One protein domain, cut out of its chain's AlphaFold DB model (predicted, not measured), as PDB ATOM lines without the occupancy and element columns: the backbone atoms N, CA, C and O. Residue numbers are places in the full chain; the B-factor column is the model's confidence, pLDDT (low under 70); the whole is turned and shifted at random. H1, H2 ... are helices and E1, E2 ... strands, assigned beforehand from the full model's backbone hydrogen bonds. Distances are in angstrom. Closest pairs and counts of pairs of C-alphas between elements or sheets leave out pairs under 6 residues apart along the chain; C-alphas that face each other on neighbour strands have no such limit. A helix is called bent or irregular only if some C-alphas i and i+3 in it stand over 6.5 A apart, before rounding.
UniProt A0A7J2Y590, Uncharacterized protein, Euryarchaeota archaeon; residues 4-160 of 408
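AT A GLANCE: This is residues 4 to 160 of the 408 residues of an uncharacterized protein of Euryarchaeota archaeon (UniProt A0A7J2Y590). An elongated domain has a bundle of four helices, H1, H2, H4 and H5, at one end and a strongly twisted sheet at the other. The long H5 runs out of the bundle onto one face of the sheet, where H3 also packs. The 157 printed residues hold H1 H2 E1 H3 E2 E3 E4 E5 H4 H5 in that order; the sheet, E1 E5 E4 E3 E2, is antiparallel, and the class is mixed, helices and strands. The whole is only just compact, close to loose, with a radius of gyration of the C-alphas of 18.0 A and spans of 57 by 31 by 24 A.

IN THESE COORDINATES: H1, residues 4 to 24, begins at C-alpha 4 (99.091, -4.985, 3.326) and is 30.0 A long. H2, residues 29 to 49, measures 28.6 A, with a kink of 28 degrees near residue 36. E1 is residues 53 to 58, H3 residues 62 to 75, 20.0 A, E2 residues 80 to 83 and E3 residues 86 to 91. E4, residues 95 to 104, measures 28.6 A and E5, residues 107 to 116, 29.0 A. H4, residues 118 to 129, is 16.1 A long. H5, residues 134 to 159, is 36.6 A long, ends at C-alpha 159 (106.292, 1.524, -14.000) and has a kink of 32 degrees near residue 153; it is only just irregular, with C-alphas 154 and 157 6.6 A apart.

HOW THE PARTS SIT: H1, H2, H4 and H5 form an up and down bundle, each running against the one before it. H2 is the hub. It touches H1 in a helical hairpin, a shallow tilt of 20 degrees, closest C-alphas Ala 15 and Ala 40 at 4.8 A. Residues 134 to 145 of H5 touch H2, closest C-alphas Gly 37 and Gly 134 at 4.8 A. H4 and H5, a helical hairpin, touch at a shallow tilt of 29 degrees, closest C-alphas Val 128 and Gly 134 at 4.6 A. H1 and H4 are apart. E2 E3 E4 E5 form a meander, each strand the antiparallel neighbour of the one before: N 81 and O 88 are 2.9 A apart, N 89 and O 97 2.9 A, N 100 and O 111 2.8 A. E1 pairs with E5, N 55 to O 110 at 2.9 A. H3 and H5 lie on the same face, making two layers, helices on one face of a sheet; the closest C-alphas of H3 and E4 are Pro 62 and Ala 101, 5.0 A, and of H5 and E4 Ala 95 and Gly 144, 5.6 A. H2 and H4 only graze the sheet. In H1, H3 and H4 every O i to N i+4 pair is within hydrogen-bond range; H2 has 16 of 17 and H5 19 of 22.

THE WHOLE: The two C-alphas farthest apart, Asp 28 and Ala 60, are 57.4 A apart. The printed part has no cut, and its links between named elements are tight. Mean pLDDT of the printed part is 76.6; 32 residues are under 70, among them 26 to 37 and 129 to 136.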
ATOM      1  N   GLU A   4      98.861  -6.203   2.540       77.56
ATOM      2  CA  GLU A   4      99.091  -4.985   3.326       77.56
ATOM      3  C   GLU A   4      97.934  -4.655   4.277       77.56
ATOM      4  O   GLU A   4      98.154  -4.325   5.439       77.56
ATOM      5  N   ALA A   5      96.688  -4.790   3.809       75.06
ATOM      6  CA  ALA A   5      95.502  -4.518   4.624       75.06
ATOM      7  C   ALA A   5      95.341  -5.549   5.754       75.06
ATOM      8  O   ALA A   5      94.883  -5.214   6.843       75.06
ATOM      9  N   ARG A   6      95.762  -6.799   5.510       76.94
ATOM     10  CA  ARG A   6      95.824  -7.838   6.549       76.94
ATOM     11  C   ARG A   6      96.903  -7.526   7.584       76.94
ATOM     12  O   ARG A   6      96.630  -7.642   8.772       76.94
ATOM     13  N   ALA A   7      98.086  -7.084   7.153       76.69
ATOM     14  CA  ALA A   7      99.162  -6.698   8.065       76.69
ATOM     15  C   ALA A   7      98.764  -5.520   8.971       76.69
ATOM     16  O   ALA A   7      99.034  -5.565  10.166       76.69
ATOM     17  N   LEU A   8      98.057  -4.517   8.435       78.31
ATOM     18  CA  LEU A   8      97.494  -3.420   9.234       78.31
ATOM     19  C   LEU A   8      96.488  -3.913  10.280       78.31
ATOM     20  O   LEU A   8      96.575  -3.510  11.437       78.31
ATOM     21  N   GLY A   9      95.568  -4.800   9.886       73.94
ATOM     22  CA  GLY A   9      94.592  -5.388  10.806       73.94
ATOM     23  C   GLY A   9      95.252  -6.169  11.944       73.94
ATOM     24  O   GLY A   9      94.897  -5.972  13.101       73.94
ATOM     25  N   ILE A  10      96.262  -6.987  11.625       77.56
ATOM     26  CA  ILE A  10      97.028  -7.770  12.609       77.56
ATOM     27  C   ILE A  10      97.839  -6.854  13.533       77.56
ATOM     28  O   ILE A  10      97.860  -7.057  14.743       77.56
ATOM     29  N   ALA A  11      98.496  -5.825  12.994       75.69
ATOM     30  CA  ALA A  11      99.276  -4.890  13.800       75.69
ATOM     31  C   ALA A  11      98.381  -4.119  14.785       75.69
ATOM     32  O   ALA A  11      98.723  -3.987  15.961       75.69
ATOM     33  N   ALA A  12      97.213  -3.659  14.325       76.38
ATOM     34  CA  ALA A  12      96.235  -2.978  15.165       76.38
ATOM     35  C   ALA A  12      95.650  -3.904  16.242       76.38
ATOM     36  O   ALA A  12      95.546  -3.490  17.396       76.38
ATOM     37  N   SER A  13      95.319  -5.156  15.899       74.88
ATOM     38  CA  SER A  13      94.788  -6.115  16.872       74.88
ATOM     39  C   SER A  13      95.823  -6.467  17.937       74.88
ATOM     40  O   SER A  13      95.499  -6.428  19.116       74.88
ATOM     41  N   VAL A  14      97.081  -6.718  17.555       80.12
ATOM     42  CA  VAL A  14      98.171  -6.998  18.506       80.12
ATOM     43  C   VAL A  14      98.415  -5.812  19.439       80.12
ATOM     44  O   VAL A  14      98.514  -6.008  20.649       80.12
ATOM     45  N   ALA A  15      98.458  -4.583  18.916       73.25
ATOM     46  CA  ALA A  15      98.607  -3.393  19.751       73.25
ATOM     47  C   ALA A  15      97.444  -3.254  20.749       73.25
ATOM     48  O   ALA A  15      97.682  -3.055  21.938       73.25
ATOM     49  N   ALA A  16      96.198  -3.428  20.294       75.25
ATOM     50  CA  ALA A  16      95.017  -3.376  21.153       75.25
ATOM     51  C   ALA A  16      95.028  -4.470  22.234       75.25
ATOM     52  O   ALA A  16      94.714  -4.189  23.388       75.25
ATOM     53  N   THR A  17      95.446  -5.693  21.893       76.88
ATOM     54  CA  THR A  17      95.589  -6.794  22.854       76.88
ATOM     55  C   THR A  17      96.660  -6.497  23.903       76.88
ATOM     56  O   THR A  17      96.426  -6.753  25.078       76.88
ATOM     57  N   ILE A  18      97.798  -5.906  23.523       75.25
ATOM     58  CA  ILE A  18      98.844  -5.498  24.477       75.25
ATOM     59  C   ILE A  18      98.297  -4.449  25.452       75.25
ATOM     60  O   ILE A  18      98.456  -4.603  26.661       75.25
ATOM     61  N   PHE A  19      97.591  -3.428  24.955       70.56
ATOM     62  CA  PHE A  19      96.945  -2.437  25.821       70.56
ATOM     63  C   PHE A  19      95.894  -3.069  26.746       70.56
ATOM     64  O   PHE A  19      95.857  -2.737  27.927       70.56
ATOM     65  N   ALA A  20      95.086  -4.007  26.245       73.62
ATOM     66  CA  ALA A  20      94.065  -4.695  27.034       73.62
ATOM     67  C   ALA A  20      94.660  -5.602  28.125       73.62
ATOM     68  O   ALA A  20      94.176  -5.584  29.252       73.62
ATOM     69  N   ILE A  21      95.726  -6.357  27.825       72.00
ATOM     70  CA  ILE A  21      96.427  -7.208  28.803       72.00
ATOM     71  C   ILE A  21      97.040  -6.349  29.912       72.00
ATOM     72  O   ILE A  21      96.912  -6.672  31.087       72.00
ATOM     73  N   ILE A  22      97.678  -5.236  29.553       63.44
ATOM     74  CA  ILE A  22      98.328  -4.347  30.522       63.44
ATOM     75  C   ILE A  22      97.290  -3.635  31.399       63.44
ATOM     76  O   ILE A  22      97.500  -3.531  32.606       63.44
ATOM     77  N   ALA A  23      96.152  -3.224  30.829       65.56
ATOM     78  CA  ALA A  23      95.023  -2.692  31.592       65.56
ATOM     79  C   ALA A  23      94.408  -3.747  32.533       65.56
ATOM     80  O   ALA A  23      94.085  -3.442  33.678       65.56
ATOM     81  N   PHE A  24      94.286  -4.998  32.075       70.88
ATOM     82  CA  PHE A  24      93.764  -6.114  32.870       70.88
ATOM     83  C   PHE A  24      94.668  -6.478  34.058       70.88
ATOM     84  O   PHE A  24      94.171  -6.857  35.113       70.88
ATOM     85  N   LEU A  25      95.987  -6.313  33.920       72.06
ATOM     86  CA  LEU A  25      96.962  -6.541  34.994       72.06
ATOM     87  C   LEU A  25      96.901  -5.494  36.124       72.06
ATOM     88  O   LEU A  25      97.673  -5.595  37.074       72.06
ATOM     89  N   GLY A  26      96.015  -4.494  36.038       58.34
ATOM     90  CA  GLY A  26      95.831  -3.481  37.082       58.34
ATOM     91  C   GLY A  26      97.049  -2.576  37.287       58.34
ATOM     92  O   GLY A  26      97.190  -1.966  38.344       58.34
ATOM     93  N   LEU A  27      97.946  -2.512  36.298       63.16
ATOM     94  CA  LEU A  27      99.122  -1.651  36.339       63.16
ATOM     95  C   LEU A  27      98.696  -0.181  36.321       63.16
ATOM     96  O   LEU A  27      97.741   0.190  35.636       63.16
ATOM     97  N   ASP A  28      99.434   0.652  37.060       62.88
ATOM     98  CA  ASP A  28      99.205   2.097  37.114       62.88
ATOM     99  C   ASP A  28      99.076   2.672  35.681       62.88
ATOM    100  O   ASP A  28      99.889   2.321  34.813       62.88
ATOM    101  N   PRO A  29      98.088   3.548  35.403       59.53
ATOM    102  CA  PRO A  29      97.891   4.167  34.091       59.53
ATOM    103  C   PRO A  29      99.164   4.786  33.494       59.53
ATOM    104  O   PRO A  29      99.372   4.744  32.279       59.53
ATOM    105  N   ILE A  30     100.051   5.324  34.333       57.34
ATOM    106  CA  ILE A  30     101.342   5.890  33.933       57.34
ATOM    107  C   ILE A  30     102.283   4.779  33.456       57.34
ATOM    108  O   ILE A  30     102.917   4.907  32.407       57.34
ATOM    109  N   TYR A  31     102.328   3.654  34.171       61.09
ATOM    110  CA  TYR A  31     103.113   2.482  33.781       61.09
ATOM    111  C   TYR A  31     102.570   1.850  32.492       61.09
ATOM    112  O   TYR A  31     103.350   1.462  31.617       61.09
ATOM    113  N   MET A  32     101.244   1.817  32.332       63.06
ATOM    114  CA  MET A  32     100.557   1.344  31.128       63.06
ATOM    115  C   MET A  32     100.907   2.187  29.895       63.06
ATOM    116  O   MET A  32     101.185   1.630  28.830       63.06
ATOM    117  N   ILE A  33     100.953   3.514  30.031       61.31
ATOM    118  CA  ILE A  33     101.331   4.419  28.937       61.31
ATOM    119  C   ILE A  33     102.826   4.285  28.605       61.31
ATOM    120  O   ILE A  33     103.171   4.134  27.433       61.31
ATOM    121  N   LEU A  34     103.704   4.287  29.615       63.50
ATOM    122  CA  LEU A  34     105.161   4.274  29.428       63.50
ATOM    123  C   LEU A  34     105.679   2.944  28.860       63.50
ATOM    124  O   LEU A  34     106.408   2.923  27.866       63.50
ATOM    125  N   SER A  35     105.310   1.822  29.479       66.00
ATOM    126  CA  SER A  35     105.833   0.499  29.114       66.00
ATOM    127  C   SER A  35     104.975  -0.185  28.047       66.00
ATOM    128  O   SER A  35     105.511  -0.707  27.065       66.00
ATOM    129  N   GLY A  36     103.647  -0.097  28.158       68.00
ATOM    130  CA  GLY A  36     102.724  -0.685  27.188       68.00
ATOM    131  C   GLY A  36     102.784  -0.021  25.820       68.00
ATOM    132  O   GLY A  36     102.833  -0.718  24.806       68.00
ATOM    133  N   GLY A  37     102.890   1.311  25.777       69.38
ATOM    134  CA  GLY A  37     103.066   2.052  24.528       69.38
ATOM    135  C   GLY A  37     104.350   1.668  23.789       69.38
ATOM    136  O   GLY A  37     104.335   1.505  22.569       69.38
ATOM    137  N   THR A  38     105.440   1.448  24.526       70.88
ATOM    138  CA  THR A  38     106.743   1.045  23.978       70.88
ATOM    139  C   THR A  38     106.692  -0.361  23.374       70.88
ATOM    140  O   THR A  38     107.097  -0.560  22.226       70.88
ATOM    141  N   VAL A  39     106.140  -1.334  24.109       75.44
ATOM    142  CA  VAL A  39     106.005  -2.727  23.647       75.44
ATOM    143  C   VAL A  39     105.048  -2.822  22.457       75.44
ATOM    144  O   VAL A  39     105.370  -3.468  21.456       75.44
ATOM    145  N   ALA A  40     103.909  -2.125  22.514       75.44
ATOM    146  CA  ALA A  40     102.958  -2.064  21.409       75.44
ATOM    147  C   ALA A  40     103.588  -1.436  20.157       75.44
ATOM    148  O   ALA A  40     103.432  -1.974  19.063       75.44
ATOM    149  N   ALA A  41     104.352  -0.347  20.299       76.00
ATOM    150  CA  ALA A  41     105.049   0.287  19.183       76.00
ATOM    151  C   ALA A  41     106.114  -0.620  18.555       76.00
ATOM    152  O   ALA A  41     106.199  -0.701  17.326       76.00
ATOM    153  N   ALA A  42     106.889  -1.342  19.368       78.12
ATOM    154  CA  ALA A  42     107.880  -2.298  18.882       78.12
ATOM    155  C   ALA A  42     107.225  -3.453  18.102       78.12
ATOM    156  O   ALA A  42     107.651  -3.762  16.986       78.12
ATOM    157  N   ALA A  43     106.151  -4.039  18.642       81.12
ATOM    158  CA  ALA A  43     105.388  -5.088  17.964       81.12
ATOM    159  C   ALA A  43     104.781  -4.582  16.643       81.12
ATOM    160  O   ALA A  43     104.904  -5.234  15.607       81.12
ATOM    161  N   PHE A  44     104.195  -3.384  16.655       82.38
ATOM    162  CA  PHE A  44     103.595  -2.752  15.480       82.38
ATOM    163  C   PHE A  44     104.623  -2.485  14.371       82.38
ATOM    164  O   PHE A  44     104.372  -2.779  13.201       82.38
ATOM    165  N   LEU A  45     105.813  -1.991  14.730       83.94
ATOM    166  CA  LEU A  45     106.929  -1.815  13.796       83.94
ATOM    167  C   LEU A  45     107.392  -3.152  13.213       83.94
ATOM    168  O   LEU A  45     107.570  -3.251  11.998       83.94
ATOM    169  N   GLY A  46     107.540  -4.185  14.046       81.25
ATOM    170  CA  GLY A  46     107.908  -5.528  13.597       81.25
ATOM    171  C   GLY A  46     106.905  -6.109  12.599       81.25
ATOM    172  O   GLY A  46     107.294  -6.642  11.564       81.25
ATOM    173  N   ILE A  47     105.606  -5.946  12.843       85.56
ATOM    174  CA  ILE A  47     104.566  -6.486  11.956       85.56
ATOM    175  C   ILE A  47     104.504  -5.732  10.619       85.56
ATOM    176  O   ILE A  47     104.230  -6.348   9.592       85.56
ATOM    177  N   LEU A  48     104.768  -4.420  10.594       85.31
ATOM    178  CA  LEU A  48     104.630  -3.612   9.374       85.31
ATOM    179  C   LEU A  48     105.911  -3.477   8.539       85.31
ATOM    180  O   LEU A  48     105.832  -3.401   7.314       85.31
ATOM    181  N   TYR A  49     107.086  -3.408   9.168       85.44
ATOM    182  CA  TYR A  49     108.346  -3.084   8.479       85.44
ATOM    183  C   TYR A  49     109.227  -4.311   8.211       85.44
ATOM    184  O   TYR A  49     110.120  -4.254   7.362       85.44
ATOM    185  N   LEU A  50     109.006  -5.431   8.905       86.19
ATOM    186  CA  LEU A  50     109.785  -6.654   8.698       86.19
ATOM    187  C   LEU A  50     109.319  -7.479   7.479       86.19
ATOM    188  O   LEU A  50     110.183  -7.985   6.755       86.19
ATOM    189  N   PRO A  51     108.005  -7.625   7.202       86.62
ATOM    190  CA  PRO A  51     107.542  -8.414   6.066       86.62
ATOM    191  C   PRO A  51     107.901  -7.805   4.708       86.62
ATOM    192  O   PRO A  51     107.970  -6.590   4.529       86.62
ATOM    193  N   LYS A  52     108.079  -8.685   3.718       87.44
ATOM    194  CA  LYS A  52     108.224  -8.311   2.307       87.44
ATOM    195  C   LYS A  52     106.890  -8.494   1.602       87.44
ATOM    196  O   LYS A  52     106.335  -9.591   1.609       87.44
ATOM    197  N   TYR A  53     106.408  -7.442   0.958       85.88
ATOM    198  CA  TYR A  53     105.139  -7.444   0.247       85.88
ATOM    199  C   TYR A  53     105.388  -7.624  -1.258       85.88
ATOM    200  O   TYR A  53     106.261  -6.958  -1.824       85.88
ATOM    201  N   PRO A  54     104.683  -8.545  -1.934       84.69
ATOM    202  CA  PRO A  54     104.849  -8.750  -3.368       84.69
ATOM    203  C   PRO A  54     104.258  -7.573  -4.157       84.69
ATOM    204  O   PRO A  54     103.167  -7.106  -3.845       84.69
ATOM    205  N   VAL A  55     104.969  -7.113  -5.190       82.00
ATOM    206  CA  VAL A  55     104.479  -6.082  -6.121       82.00
ATOM    207  C   VAL A  55     103.955  -6.739  -7.392       82.00
ATOM    208  O   VAL A  55     102.773  -6.620  -7.708       82.00
ATOM    209  N   ARG A  56     104.843  -7.413  -8.137       82.56
ATOM    210  CA  ARG A  56     104.547  -8.009  -9.447       82.56
ATOM    211  C   ARG A  56     105.635  -8.993  -9.875       82.56
ATOM    212  O   ARG A  56     106.744  -8.955  -9.347       82.56
ATOM    213  N   GLU A  57     105.326  -9.836 -10.852       83.19
ATOM    214  CA  GLU A  57     106.304 -10.672 -11.558       83.19
ATOM    215  C   GLU A  57     106.642 -10.052 -12.920       83.19
ATOM    216  O   GLU A  57     105.779  -9.453 -13.561       83.19
ATOM    217  N   VAL A  58     107.905 -10.160 -13.329       81.38
ATOM    218  CA  VAL A  58     108.477  -9.568 -14.545       81.38
ATOM    219  C   VAL A  58     109.259 -10.652 -15.284       81.38
ATOM    220  O   VAL A  58     109.992 -11.420 -14.663       81.38
ATOM    221  N   ARG A  59     109.134 -10.720 -16.611       79.50
ATOM    222  CA  ARG A  59     109.814 -11.709 -17.464       79.50
ATOM    223  C   ARG A  59     111.195 -11.202 -17.890       79.50
ATOM    224  O   ARG A  59     111.489 -11.082 -19.073       79.50
ATOM    225  N   ALA A  60     112.019 -10.848 -16.912       78.00
ATOM    226  CA  ALA A  60     113.391 -10.397 -17.114       78.00
ATOM    227  C   ALA A  60     114.270 -10.860 -15.950       78.00
ATOM    228  O   ALA A  60     113.760 -11.171 -14.863       78.00
ATOM    229  N   ALA A  61     115.586 -10.891 -16.172       82.44
ATOM    230  CA  ALA A  61     116.530 -11.219 -15.117       82.44
ATOM    231  C   ALA A  61     116.384 -10.227 -13.942       82.44
ATOM    232  O   ALA A  61     116.002  -9.063 -14.143       82.44
ATOM    233  N   PRO A  62     116.659 -10.657 -12.696       80.38
ATOM    234  CA  PRO A  62     116.554  -9.787 -11.527       80.38
ATOM    235  C   PRO A  62     117.392  -8.508 -11.660       80.38
ATOM    236  O   PRO A  62     116.936  -7.435 -11.267       80.38
ATOM    237  N   GLU A  63     118.585  -8.614 -12.249       81.06
ATOM    238  CA  GLU A  63     119.515  -7.496 -12.446       81.06
ATOM    239  C   GLU A  63     118.975  -6.479 -13.455       81.06
ATOM    240  O   GLU A  63     118.879  -5.294 -13.131       81.06
ATOM    241  N   ASP A  64     118.502  -6.946 -14.612       79.62
ATOM    242  CA  ASP A  64     117.902  -6.097 -15.650       79.62
ATOM    243  C   ASP A  64     116.643  -5.387 -15.145       79.62
ATOM    244  O   ASP A  64     116.413  -4.207 -15.415       79.62
ATOM    245  N   THR A  65     115.841  -6.086 -14.338       81.06
ATOM    246  CA  THR A  65     114.626  -5.533 -13.729       81.06
ATOM    247  C   THR A  65     114.965  -4.422 -12.733       81.06
ATOM    248  O   THR A  65     114.321  -3.368 -12.727       81.06
ATOM    249  N   LEU A  66     115.991  -4.622 -11.897       82.62
ATOM    250  CA  LEU A  66     116.457  -3.608 -10.949       82.62
ATOM    251  C   LEU A  66     117.121  -2.423 -11.662       82.62
ATOM    252  O   LEU A  66     116.876  -1.283 -11.271       82.62
ATOM    253  N   ALA A  67     117.911  -2.662 -12.712       80.81
ATOM    254  CA  ALA A  67     118.548  -1.617 -13.511       80.81
ATOM    255  C   ALA A  67     117.513  -0.756 -14.254       80.81
ATOM    256  O   ALA A  67     117.581   0.477 -14.214       80.81
ATOM    257  N   TYR A  68     116.497  -1.387 -14.845       80.69
ATOM    258  CA  TYR A  68     115.382  -0.692 -15.483       80.69
ATOM    259  C   TYR A  68     114.599   0.171 -14.486       80.69
ATOM    260  O   TYR A  68     114.354   1.354 -14.739       80.69
ATOM    261  N   LEU A  69     114.249  -0.390 -13.322       80.56
ATOM    262  CA  LEU A  69     113.576   0.355 -12.255       80.56
ATOM    263  C   LEU A  69     114.432   1.524 -11.759       80.56
ATOM    264  O   LEU A  69     113.904   2.617 -11.562       80.56
ATOM    265  N   ALA A  70     115.744   1.330 -11.597       80.12
ATOM    266  CA  ALA A  70     116.662   2.391 -11.200       80.12
ATOM    267  C   ALA A  70     116.663   3.544 -12.206       80.12
ATOM    268  O   ALA A  70     116.513   4.697 -11.805       80.12
ATOM    269  N   SER A  71     116.783   3.231 -13.498       76.94
ATOM    270  CA  SER A  71     116.756   4.215 -14.583       76.94
ATOM    271  C   SER A  71     115.444   5.004 -14.592       76.94
ATOM    272  O   SER A  71     115.454   6.231 -14.502       76.94
ATOM    273  N   ARG A  72     114.295   4.318 -14.581       76.75
ATOM    274  CA  ARG A  72     112.971   4.964 -14.598       76.75
ATOM    275  C   ARG A  72     112.706   5.820 -13.366       76.75
ATOM    276  O   ARG A  72     112.161   6.912 -13.494       76.75
ATOM    277  N   LEU A  73     113.090   5.352 -12.182       76.12
ATOM    278  CA  LEU A  73     112.899   6.102 -10.941       76.12
ATOM    279  C   LEU A  73     113.830   7.317 -10.856       76.12
ATOM    280  O   LEU A  73     113.399   8.356 -10.361       76.12
ATOM    281  N   ARG A  74     115.059   7.225 -11.377       74.00
ATOM    282  CA  ARG A  74     115.964   8.380 -11.513       74.00
ATOM    283  C   ARG A  74     115.422   9.401 -12.508       74.00
ATOM    284  O   ARG A  74     115.407  10.584 -12.193       74.00
ATOM    285  N   LEU A  75     114.903   8.951 -13.653       68.56
ATOM    286  CA  LEU A  75     114.231   9.816 -14.632       68.56
ATOM    287  C   LEU A  75     112.975  10.489 -14.055       68.56
ATOM    288  O   LEU A  75     112.647  11.601 -14.443       68.56
ATOM    289  N   ALA A  76     112.297   9.845 -13.103       64.56
ATOM    290  CA  ALA A  76     111.185  10.427 -12.352       64.56
ATOM    291  C   ALA A  76     111.629  11.338 -11.183       64.56
ATOM    292  O   ALA A  76     110.794  11.742 -10.375       64.56
ATOM    293  N   GLY A  77     112.929  11.630 -11.049       62.28
ATOM    294  CA  GLY A  77     113.477  12.522 -10.021       62.28
ATOM    295  C   GLY A  77     113.647  11.889  -8.633       62.28
ATOM    296  O   GLY A  77     113.907  12.594  -7.655       62.28
ATOM    297  N   HIS A  78     113.510  10.568  -8.490       74.75
ATOM    298  CA  HIS A  78     113.697   9.894  -7.204       74.75
ATOM    299  C   HIS A  78     115.167   9.556  -6.929       74.75
ATOM    300  O   HIS A  78     115.918   9.134  -7.808       74.75
ATOM    301  N   ARG A  79     115.578   9.668  -5.657       71.12
ATOM    302  CA  ARG A  79     116.907   9.219  -5.215       71.12
ATOM    303  C   ARG A  79     116.918   7.712  -5.029       71.12
ATOM    304  O   ARG A  79     116.207   7.185  -4.169       71.12
ATOM    305  N   VAL A  80     117.765   7.051  -5.809       77.31
ATOM    306  CA  VAL A  80     117.877   5.594  -5.855       77.31
ATOM    307  C   VAL A  80     119.310   5.169  -5.551       77.31
ATOM    308  O   VAL A  80     120.221   5.454  -6.331       77.31
ATOM    309  N   ALA A  81     119.495   4.451  -4.446       78.06
ATOM    310  CA  ALA A  81     120.734   3.749  -4.133       78.06
ATOM    311  C   ALA A  81     120.614   2.291  -4.593       78.06
ATOM    312  O   ALA A  81     119.697   1.580  -4.176       78.06
ATOM    313  N   GLN A  82     121.522   1.866  -5.470       72.75
ATOM    314  CA  GLN A  82     121.539   0.514  -6.020       72.75
ATOM    315  C   GLN A  82     122.553  -0.340  -5.258       72.75
ATOM    316  O   GLN A  82     123.662   0.097  -4.962       72.75
ATOM    317  N   SER A  83     122.158  -1.559  -4.920       76.25
ATOM    318  CA  SER A  83     123.015  -2.604  -4.369       76.25
ATOM    319  C   SER A  83     122.775  -3.893  -5.165       76.25
ATOM    320  O   SER A  83     121.731  -4.001  -5.810       76.25
ATOM    321  N   PRO A  84     123.684  -4.885  -5.114       66.75
ATOM    322  CA  PRO A  84     123.643  -6.045  -6.013       66.75
ATOM    323  C   PRO A  84     122.312  -6.819  -6.025       66.75
ATOM    324  O   PRO A  84     121.935  -7.387  -7.037       66.75
ATOM    325  N   SER A  85     121.566  -6.813  -4.916       75.69
ATOM    326  CA  SER A  85     120.296  -7.543  -4.770       75.69
ATOM    327  C   SER A  85     119.116  -6.676  -4.320       75.69
ATOM    328  O   SER A  85     118.023  -7.190  -4.057       75.69
ATOM    329  N   MET A  86     119.320  -5.363  -4.186       83.19
ATOM    330  CA  MET A  86     118.293  -4.459  -3.681       83.19
ATOM    331  C   MET A  86     118.428  -3.051  -4.237       83.19
ATOM    332  O   MET A  86     119.515  -2.551  -4.517       83.19
ATOM    333  N   LEU A  87     117.295  -2.374  -4.298       85.81
ATOM    334  CA  LEU A  87     117.192  -0.996  -4.720       85.81
ATOM    335  C   LEU A  87     116.494  -0.203  -3.619       85.81
ATOM    336  O   LEU A  87     115.358  -0.495  -3.255       85.81
ATOM    337  N   THR A  88     117.184   0.781  -3.049       85.94
ATOM    338  CA  THR A  88     116.622   1.636  -1.999       85.94
ATOM    339  C   THR A  88     116.194   2.960  -2.607       85.94
ATOM    340  O   THR A  88     117.033   3.739  -3.061       85.94
ATOM    341  N   VAL A  89     114.891   3.227  -2.596       83.88
ATOM    342  CA  VAL A  89     114.306   4.488  -3.068       83.88
ATOM    343  C   VAL A  89     113.924   5.324  -1.864       83.88
ATOM    344  O   VAL A  89     113.176   4.878  -0.991       83.88
ATOM    345  N   ARG A  90     114.426   6.552  -1.802       82.62
ATOM    346  CA  ARG A  90     114.086   7.480  -0.723       82.62
ATOM    347  C   ARG A  90     112.790   8.226  -1.055       82.62
ATOM    348  O   ARG A  90     112.680   8.844  -2.111       82.62
ATOM    349  N   ILE A  91     111.828   8.197  -0.131       79.50
ATOM    350  CA  ILE A  91     110.511   8.838  -0.251       79.50
ATOM    351  C   ILE A  91     110.457  10.010   0.742       79.50
ATOM    352  O   ILE A  91     109.922   9.927   1.853       79.50
ATOM    353  N   GLY A  92     111.041  11.136   0.328       69.81
ATOM    354  CA  GLY A  92     111.201  12.324   1.168       69.81
ATOM    355  C   GLY A  92     112.206  12.122   2.306       69.81
ATOM    356  O   GLY A  92     113.151  11.344   2.191       69.81
ATOM    357  N   SER A  93     112.020  12.841   3.414       65.50
ATOM    358  CA  SER A  93     112.967  12.848   4.537       65.50
ATOM    359  C   SER A  93     112.761  11.725   5.554       65.50
ATOM    360  O   SER A  93     113.678  11.461   6.325       65.50
ATOM    361  N   PHE A  94     111.596  11.072   5.582       68.62
ATOM    362  CA  PHE A  94     111.190  10.168   6.670       68.62
ATOM    363  C   PHE A  94     111.042   8.699   6.236       68.62
ATOM    364  O   PHE A  94     111.371   7.787   6.991       68.62
ATOM    365  N   ALA A  95     110.576   8.456   5.010       81.06
ATOM    366  CA  ALA A  95     110.271   7.118   4.518       81.06
ATOM    367  C   ALA A  95     111.215   6.712   3.383       81.06
ATOM    368  O   ALA A  95     111.719   7.541   2.622       81.06
ATOM    369  N   ALA A  96     111.437   5.416   3.248       85.50
ATOM    370  CA  ALA A  96     112.146   4.810   2.140       85.50
ATOM    371  C   ALA A  96     111.474   3.482   1.778       85.50
ATOM    372  O   ALA A  96     110.740   2.890   2.564       85.50
ATOM    373  N   VAL A  97     111.729   2.992   0.577       89.25
ATOM    374  CA  VAL A  97     111.292   1.662   0.167       89.25
ATOM    375  C   VAL A  97     112.495   0.878  -0.318       89.25
ATOM    376  O   VAL A  97     113.302   1.380  -1.101       89.25
ATOM    377  N   ARG A  98     112.631  -0.351   0.176       89.00
ATOM    378  CA  ARG A  98     113.600  -1.314  -0.343       89.00
ATOM    379  C   ARG A  98     112.880  -2.232  -1.310       89.00
ATOM    380  O   ARG A  98     111.942  -2.918  -0.921       89.00
ATOM    381  N   VAL A  99     113.307  -2.223  -2.558       87.75
ATOM    382  CA  VAL A  99     112.783  -3.067  -3.626       87.75
ATOM    383  C   VAL A  99     113.766  -4.206  -3.854       87.75
ATOM    384  O   VAL A  99     114.971  -3.986  -3.955       87.75
ATOM    385  N   PHE A 100     113.251  -5.425  -3.923       86.88
ATOM    386  CA  PHE A 100     114.016  -6.643  -4.154       86.88
ATOM    387  C   PHE A 100     113.464  -7.349  -5.385       86.88
ATOM    388  O   PHE A 100     112.247  -7.503  -5.502       86.88
ATOM    389  N   ALA A 101     114.350  -7.846  -6.241       84.25
ATOM    390  CA  ALA A 101     114.002  -8.780  -7.302       84.25
ATOM    391  C   ALA A 101     114.559 -10.158  -6.930       84.25
ATOM    392  O   ALA A 101     115.748 -10.295  -6.645       84.25
ATOM    393  N   ARG A 102     113.697 -11.177  -6.872       84.38
ATOM    394  CA  ARG A 102     114.104 -12.574  -6.654       84.38
ATOM    395  C   ARG A 102     113.850 -13.388  -7.920       84.38
ATOM    396  O   ARG A 102     112.817 -13.159  -8.543       84.38
ATOM    397  N   PRO A 103     114.731 -14.330  -8.286       83.38
ATOM    398  CA  PRO A 103     114.502 -15.187  -9.443       83.38
ATOM    399  C   PRO A 103     113.273 -16.087  -9.230       83.38
ATOM    400  O   PRO A 103     113.033 -16.580  -8.124       83.38
ATOM    401  N   THR A 104     112.494 -16.288 -10.290       82.94
ATOM    402  CA  THR A 104     111.364 -17.228 -10.379       82.94
ATOM    403  C   THR A 104     111.451 -18.011 -11.691       82.94
ATOM    404  O   THR A 104     112.154 -17.606 -12.609       82.94
ATOM    405  N   ALA A 105     110.718 -19.125 -11.811       74.25
ATOM    406  CA  ALA A 105     110.750 -19.980 -13.008       74.25
ATOM    407  C   ALA A 105     110.395 -19.245 -14.323       74.25
ATOM    408  O   ALA A 105     110.795 -19.671 -15.398       74.25
ATOM    409  N   SER A 106     109.657 -18.136 -14.233       70.69
ATOM    410  CA  SER A 106     109.186 -17.309 -15.350       70.69
ATOM    411  C   SER A 106     109.948 -15.982 -15.522       70.69
ATOM    412  O   SER A 106     109.562 -15.175 -16.370       70.69
ATOM    413  N   GLY A 107     110.988 -15.720 -14.719       79.75
ATOM    414  CA  GLY A 107     111.733 -14.455 -14.720       79.75
ATOM    415  C   GLY A 107     112.114 -14.002 -13.311       79.75
ATOM    416  O   GLY A 107     112.935 -14.632 -12.642       79.75
ATOM    417  N   SER A 108     111.533 -12.899 -12.841       82.00
ATOM    418  CA  SER A 108     111.788 -12.361 -11.507       82.00
ATOM    419  C   SER A 108     110.524 -11.856 -10.805       82.00
ATOM    420  O   SER A 108     109.630 -11.253 -11.398       82.00
ATOM    421  N   ARG A 109     110.445 -12.080  -9.491       84.38
ATOM    422  CA  ARG A 109     109.411 -11.531  -8.611       84.38
ATOM    423  C   ARG A 109     109.937 -10.292  -7.904       84.38
ATOM    424  O   ARG A 109     110.875 -10.368  -7.107       84.38
ATOM    425  N   VAL A 110     109.276  -9.167  -8.146       84.94
ATOM    426  CA  VAL A 110     109.549  -7.890  -7.489       84.94
ATOM    427  C   VAL A 110     108.740  -7.810  -6.198       84.94
ATOM    428  O   VAL A 110     107.516  -7.957  -6.187       84.94
ATOM    429  N   SER A 111     109.431  -7.565  -5.093       88.44
ATOM    430  CA  SER A 111     108.845  -7.346  -3.770       88.44
ATOM    431  C   SER A 111     109.371  -6.050  -3.172       88.44
ATOM    432  O   SER A 111     110.465  -5.603  -3.513       88.44
ATOM    433  N   TYR A 112     108.599  -5.445  -2.279       89.00
ATOM    434  CA  TYR A 112     108.999  -4.248  -1.558       89.00
ATOM    435  C   TYR A 112     108.928  -4.464  -0.052       89.00
ATOM    436  O   TYR A 112     108.122  -5.243   0.456       89.00
ATOM    437  N   GLN A 113     109.788  -3.755   0.661       89.75
ATOM    438  CA  GLN A 113     109.801  -3.692   2.109       89.75
ATOM    439  C   GLN A 113     109.734  -2.220   2.529       89.75
ATOM    440  O   GLN A 113     110.580  -1.425   2.087       89.75
ATOM    441  N   PRO A 114     108.747  -1.838   3.360       87.81
ATOM    442  CA  PRO A 114     108.724  -0.536   4.000       87.81
ATOM    443  C   PRO A 114     109.995  -0.326   4.808       87.81
ATOM    444  O   PRO A 114     110.430  -1.190   5.568       87.81
ATOM    445  N   TYR A 115     110.614   0.831   4.627       85.88
ATOM    446  CA  TYR A 115     111.804   1.205   5.362       85.88
ATOM    447  C   TYR A 115     111.680   2.658   5.813       85.88
ATOM    448  O   TYR A 115     110.957   3.462   5.226       85.88
ATOM    449  N   ALA A 116     112.376   3.014   6.881       81.44
ATOM    450  CA  ALA A 116     112.528   4.405   7.269       81.44
ATOM    451  C   ALA A 116     113.922   4.882   6.860       81.44
ATOM    452  O   ALA A 116     114.883   4.112   6.823       81.44
ATOM    453  N   THR A 117     114.051   6.160   6.521       78.81
ATOM    454  CA  THR A 117     115.378   6.774   6.387       78.81
ATOM    455  C   THR A 117     116.098   6.734   7.744       78.81
ATOM    456  O   THR A 117     115.441   6.536   8.768       78.81
ATOM    457  N   PRO A 118     117.424   6.960   7.817       70.75
ATOM    458  CA  PRO A 118     118.106   7.108   9.106       70.75
ATOM    459  C   PRO A 118     117.421   8.132  10.027       70.75
ATOM    460  O   PRO A 118     117.322   7.918  11.231       70.75
ATOM    461  N   SER A 119     116.853   9.195   9.445       64.25
ATOM    462  CA  SER A 119     116.011  10.166  10.153       64.25
ATOM    463  C   SER A 119     114.688   9.618  10.612       64.25
ATOM    464  O   SER A 119     114.323   9.851  11.759       64.25
ATOM    465  N   GLY A 120     113.991   8.864   9.768       73.69
ATOM    466  CA  GLY A 120     112.746   8.244  10.185       73.69
ATOM    467  C   GLY A 120     112.938   7.226  11.306       73.69
ATOM    468  O   GLY A 120     112.199   7.268  12.287       73.69
ATOM    469  N   TRP A 121     113.973   6.385  11.217       80.00
ATOM    470  CA  TRP A 121     114.340   5.451  12.285       80.00
ATOM    471  C   TRP A 121     114.692   6.177  13.568       80.00
ATOM    472  O   TRP A 121     114.200   5.809  14.628       80.00
ATOM    473  N   GLY A 122     115.489   7.233  13.464       68.88
ATOM    474  CA  GLY A 122     115.827   8.048  14.606       68.88
ATOM    475  C   GLY A 122     114.584   8.612  15.309       68.88
ATOM    476  O   GLY A 122     114.399   8.397  16.509       68.88
ATOM    477  N   THR A 123     113.710   9.315  14.584       72.56
ATOM    478  CA  THR A 123     112.497   9.892  15.178       72.56
ATOM    479  C   THR A 123     111.602   8.807  15.779       72.56
ATOM    480  O   THR A 123     111.094   8.993  16.881       72.56
ATOM    481  N   LEU A 124     111.447   7.660  15.107       76.12
ATOM    482  CA  LEU A 124     110.672   6.526  15.622       76.12
ATOM    483  C   LEU A 124     111.248   5.990  16.931       76.12
ATOM    484  O   LEU A 124     110.518   5.892  17.909       76.12
ATOM    485  N   ILE A 125     112.550   5.700  16.974       74.31
ATOM    486  CA  ILE A 125     113.221   5.198  18.179       74.31
ATOM    487  C   ILE A 125     113.071   6.204  19.318       74.31
ATOM    488  O   ILE A 125     112.747   5.816  20.429       74.31
ATOM    489  N   THR A 126     113.230   7.493  19.038       69.69
ATOM    490  CA  THR A 126     113.101   8.554  20.049       69.69
ATOM    491  C   THR A 126     111.707   8.596  20.643       69.69
ATOM    492  O   THR A 126     111.558   8.605  21.860       69.69
ATOM    493  N   LEU A 127     110.681   8.564  19.789       72.81
ATOM    494  CA  LEU A 127     109.290   8.572  20.233       72.81
ATOM    495  C   LEU A 127     108.923   7.306  21.015       72.81
ATOM    496  O   LEU A 127     108.095   7.370  21.920       72.81
ATOM    497  N   VAL A 128     109.533   6.171  20.677       70.88
ATOM    498  CA  VAL A 128     109.322   4.899  21.377       70.88
ATOM    499  C   VAL A 128     110.059   4.878  22.719       70.88
ATOM    500  O   VAL A 128     109.455   4.556  23.732       70.88
ATOM    501  N   VAL A 129     111.330   5.285  22.759       67.06
ATOM    502  CA  VAL A 129     112.186   5.250  23.961       67.06
ATOM    503  C   VAL A 129     111.772   6.285  24.999       67.06
ATOM    504  O   VAL A 129     111.884   6.026  26.194       67.06
ATOM    505  N   LEU A 130     111.270   7.446  24.572       66.81
ATOM    506  CA  LEU A 130     110.787   8.457  25.506       66.81
ATOM    507  C   LEU A 130     109.572   7.967  26.306       66.81
ATOM    508  O   LEU A 130     109.291   8.566  27.326       66.81
ATOM    509  N   GLY A 131     108.881   6.882  25.941       60.19
ATOM    510  CA  GLY A 131     107.813   6.269  26.745       60.19
ATOM    511  C   GLY A 131     106.486   7.037  26.700       60.19
ATOM    512  O   GLY A 131     105.489   6.516  26.210       60.19
ATOM    513  N   TRP A 132     106.460   8.309  27.117       62.09
ATOM    514  CA  TRP A 132     105.256   9.167  27.100       62.09
ATOM    515  C   TRP A 132     104.817   9.544  25.675       62.09
ATOM    516  O   TRP A 132     103.689   9.980  25.459       62.09
ATOM    517  N   THR A 133     105.673   9.315  24.676       64.75
ATOM    518  CA  THR A 133     105.402   9.579  23.254       64.75
ATOM    519  C   THR A 133     105.143   8.321  22.419       64.75
ATOM    520  O   THR A 133     105.030   8.423  21.194       64.75
ATOM    521  N   GLY A 134     105.011   7.139  23.037       65.19
ATOM    522  CA  GLY A 134     104.877   5.858  22.325       65.19
ATOM    523  C   GLY A 134     103.707   5.816  21.329       65.19
ATOM    524  O   GLY A 134     103.857   5.325  20.209       65.19
ATOM    525  N   LEU A 135     102.571   6.438  21.675       67.50
ATOM    526  CA  LEU A 135     101.423   6.600  20.766       67.50
ATOM    527  C   LEU A 135     101.750   7.477  19.546       67.50
ATOM    528  O   LEU A 135     101.319   7.186  18.430       67.50
ATOM    529  N   GLY A 136     102.559   8.522  19.735       67.38
ATOM    530  CA  GLY A 136     103.083   9.335  18.638       67.38
ATOM    531  C   GLY A 136     104.005   8.528  17.721       67.38
ATOM    532  O   GLY A 136     103.925   8.656  16.500       67.38
ATOM    533  N   GLY A 137     104.821   7.638  18.296       72.88
ATOM    534  CA  GLY A 137     105.642   6.679  17.552       72.88
ATOM    535  C   GLY A 137     104.802   5.741  16.679       72.88
ATOM    536  O   GLY A 137     105.103   5.576  15.497       72.88
ATOM    537  N   LEU A 138     103.705   5.201  17.220       75.56
ATOM    538  CA  LEU A 138     102.742   4.369  16.483       75.56
ATOM    539  C   LEU A 138     102.106   5.117  15.304       75.56
ATOM    540  O   LEU A 138     102.118   4.622  14.175       75.56
ATOM    541  N   ALA A 139     101.589   6.326  15.544       76.38
ATOM    542  CA  ALA A 139     100.981   7.148  14.497       76.38
ATOM    543  C   ALA A 139     101.980   7.469  13.375       76.38
ATOM    544  O   ALA A 139     101.650   7.400  12.188       76.38
ATOM    545  N   LEU A 140     103.226   7.769  13.743       78.62
ATOM    546  CA  LEU A 140     104.284   8.077  12.793       78.62
ATOM    547  C   LEU A 140     104.737   6.837  12.001       78.62
ATOM    548  O   LEU A 140     104.971   6.927  10.792       78.62
ATOM    549  N   ALA A 141     104.802   5.668  12.644       82.50
ATOM    550  CA  ALA A 141     105.095   4.391  11.992       82.50
ATOM    551  C   ALA A 141     104.022   4.034  10.956       82.50
ATOM    552  O   ALA A 141     104.357   3.670   9.822       82.50
ATOM    553  N   LEU A 142     102.747   4.199  11.329       83.56
ATOM    554  CA  LEU A 142     101.596   4.004  10.451       83.56
ATOM    555  C   LEU A 142     101.639   4.967   9.262       83.56
ATOM    556  O   LEU A 142     101.487   4.541   8.117       83.56
ATOM    557  N   TYR A 143     101.911   6.250   9.510       81.75
ATOM    558  CA  TYR A 143     102.070   7.248   8.454       81.75
ATOM    559  C   TYR A 143     103.180   6.865   7.463       81.75
ATOM    560  O   TYR A 143     102.968   6.919   6.250       81.75
ATOM    561  N   GLY A 144     104.344   6.437   7.962       81.81
ATOM    562  CA  GLY A 144     105.449   5.962   7.129       81.81
ATOM    563  C   GLY A 144     105.049   4.768   6.259       81.81
ATOM    564  O   GLY A 144     105.284   4.785   5.051       81.81
ATOM    565  N   PHE A 145     104.359   3.785   6.844       85.19
ATOM    566  CA  PHE A 145     103.879   2.603   6.130       85.19
ATOM    567  C   PHE A 145     102.875   2.963   5.029       85.19
ATOM    568  O   PHE A 145     103.065   2.588   3.874       85.19
ATOM    569  N   VAL A 146     101.842   3.750   5.355       84.25
ATOM    570  CA  VAL A 146     100.821   4.191   4.390       84.25
ATOM    571  C   VAL A 146     101.451   4.994   3.254       84.25
ATOM    572  O   VAL A 146     101.066   4.837   2.097       84.25
ATOM    573  N   ARG A 147     102.458   5.819   3.553       83.81
ATOM    574  CA  ARG A 147     103.182   6.598   2.545       83.81
ATOM    575  C   ARG A 147     104.027   5.729   1.615       83.81
ATOM    576  O   ARG A 147     104.083   6.007   0.419       83.81
ATOM    577  N   VAL A 148     104.672   4.684   2.133       84.75
ATOM    578  CA  VAL A 148     105.372   3.703   1.287       84.75
ATOM    579  C   VAL A 148     104.367   2.928   0.439       84.75
ATOM    580  O   VAL A 148     104.574   2.771  -0.761       84.75
ATOM    581  N   TRP A 149     103.254   2.493   1.024       83.00
ATOM    582  CA  TRP A 149     102.219   1.752   0.310       83.00
ATOM    583  C   TRP A 149     101.589   2.577  -0.823       83.00
ATOM    584  O   TRP A 149     101.453   2.088  -1.951       83.00
ATOM    585  N   SER A 150     101.262   3.847  -0.571       83.00
ATOM    586  CA  SER A 150     100.723   4.743  -1.595       83.00
ATOM    587  C   SER A 150     101.734   4.986  -2.714       83.00
ATOM    588  O   SER A 150     101.370   4.930  -3.885       83.00
ATOM    589  N   PHE A 151     103.018   5.155  -2.389       81.44
ATOM    590  CA  PHE A 151     104.082   5.275  -3.384       81.44
ATOM    591  C   PHE A 151     104.220   4.011  -4.242       81.44
ATOM    592  O   PHE A 151     104.239   4.090  -5.470       81.44
ATOM    593  N   THR A 152     104.260   2.833  -3.619       81.38
ATOM    594  CA  THR A 152     104.386   1.567  -4.348       81.38
ATOM    595  C   THR A 152     103.200   1.340  -5.280       81.38
ATOM    596  O   THR A 152     103.386   0.952  -6.429       81.38
ATOM    597  N   SER A 153     101.980   1.616  -4.821       79.31
ATOM    598  CA  SER A 153     100.763   1.404  -5.613       79.31
ATOM    599  C   SER A 153     100.564   2.431  -6.732       79.31
ATOM    600  O   SER A 153     100.090   2.059  -7.801       79.31
ATOM    601  N   SER A 154     100.941   3.694  -6.518       77.94
ATOM    602  CA  SER A 154     100.719   4.778  -7.490       77.94
ATOM    603  C   SER A 154     101.894   5.044  -8.431       77.94
ATOM    604  O   SER A 154     101.682   5.557  -9.526       77.94
ATOM    605  N   ARG A 155     103.131   4.731  -8.026       75.25
ATOM    606  CA  ARG A 155     104.347   5.062  -8.789       75.25
ATOM    607  C   ARG A 155     105.155   3.832  -9.174       75.25
ATOM    608  O   ARG A 155     105.525   3.710 -10.333       75.25
ATOM    609  N   LEU A 156     105.400   2.902  -8.250       75.31
ATOM    610  CA  LEU A 156     106.238   1.732  -8.540       75.31
ATOM    611  C   LEU A 156     105.503   0.692  -9.407       75.31
ATOM    612  O   LEU A 156     106.002   0.300 -10.458       75.31
ATOM    613  N   ALA A 157     104.307   0.262  -9.003       76.44
ATOM    614  CA  ALA A 157     103.555  -0.777  -9.705       76.44
ATOM    615  C   ALA A 157     103.205  -0.414 -11.166       76.44
ATOM    616  O   ALA A 157     103.325  -1.296 -12.017       76.44
ATOM    617  N   PRO A 158     102.852   0.847 -11.501       76.94
ATOM    618  CA  PRO A 158     102.595   1.243 -12.889       76.94
ATOM    619  C   PRO A 158     103.844   1.314 -13.777       76.94
ATOM    620  O   PRO A 158     103.725   1.197 -14.991       76.94
ATOM    621  N   THR A 159     105.043   1.496 -13.206       70.19
ATOM    622  CA  THR A 159     106.292   1.524 -14.000       70.19
ATOM    623  C   THR A 159     106.719   0.149 -14.507       70.19
ATOM    624  O   THR A 159     107.520   0.060 -15.439       70.19
ATOM    625  N   LEU A 160     106.175  -0.917 -13.913       72.50
ATOM    626  CA  LEU A 160     106.382  -2.283 -14.365       72.50
ATOM    627  C   LEU A 160     105.356  -2.615 -15.461       72.50
ATOM    628  O   LEU A 160     104.152  -2.600 -15.171       72.50
TER     629      LEU A 160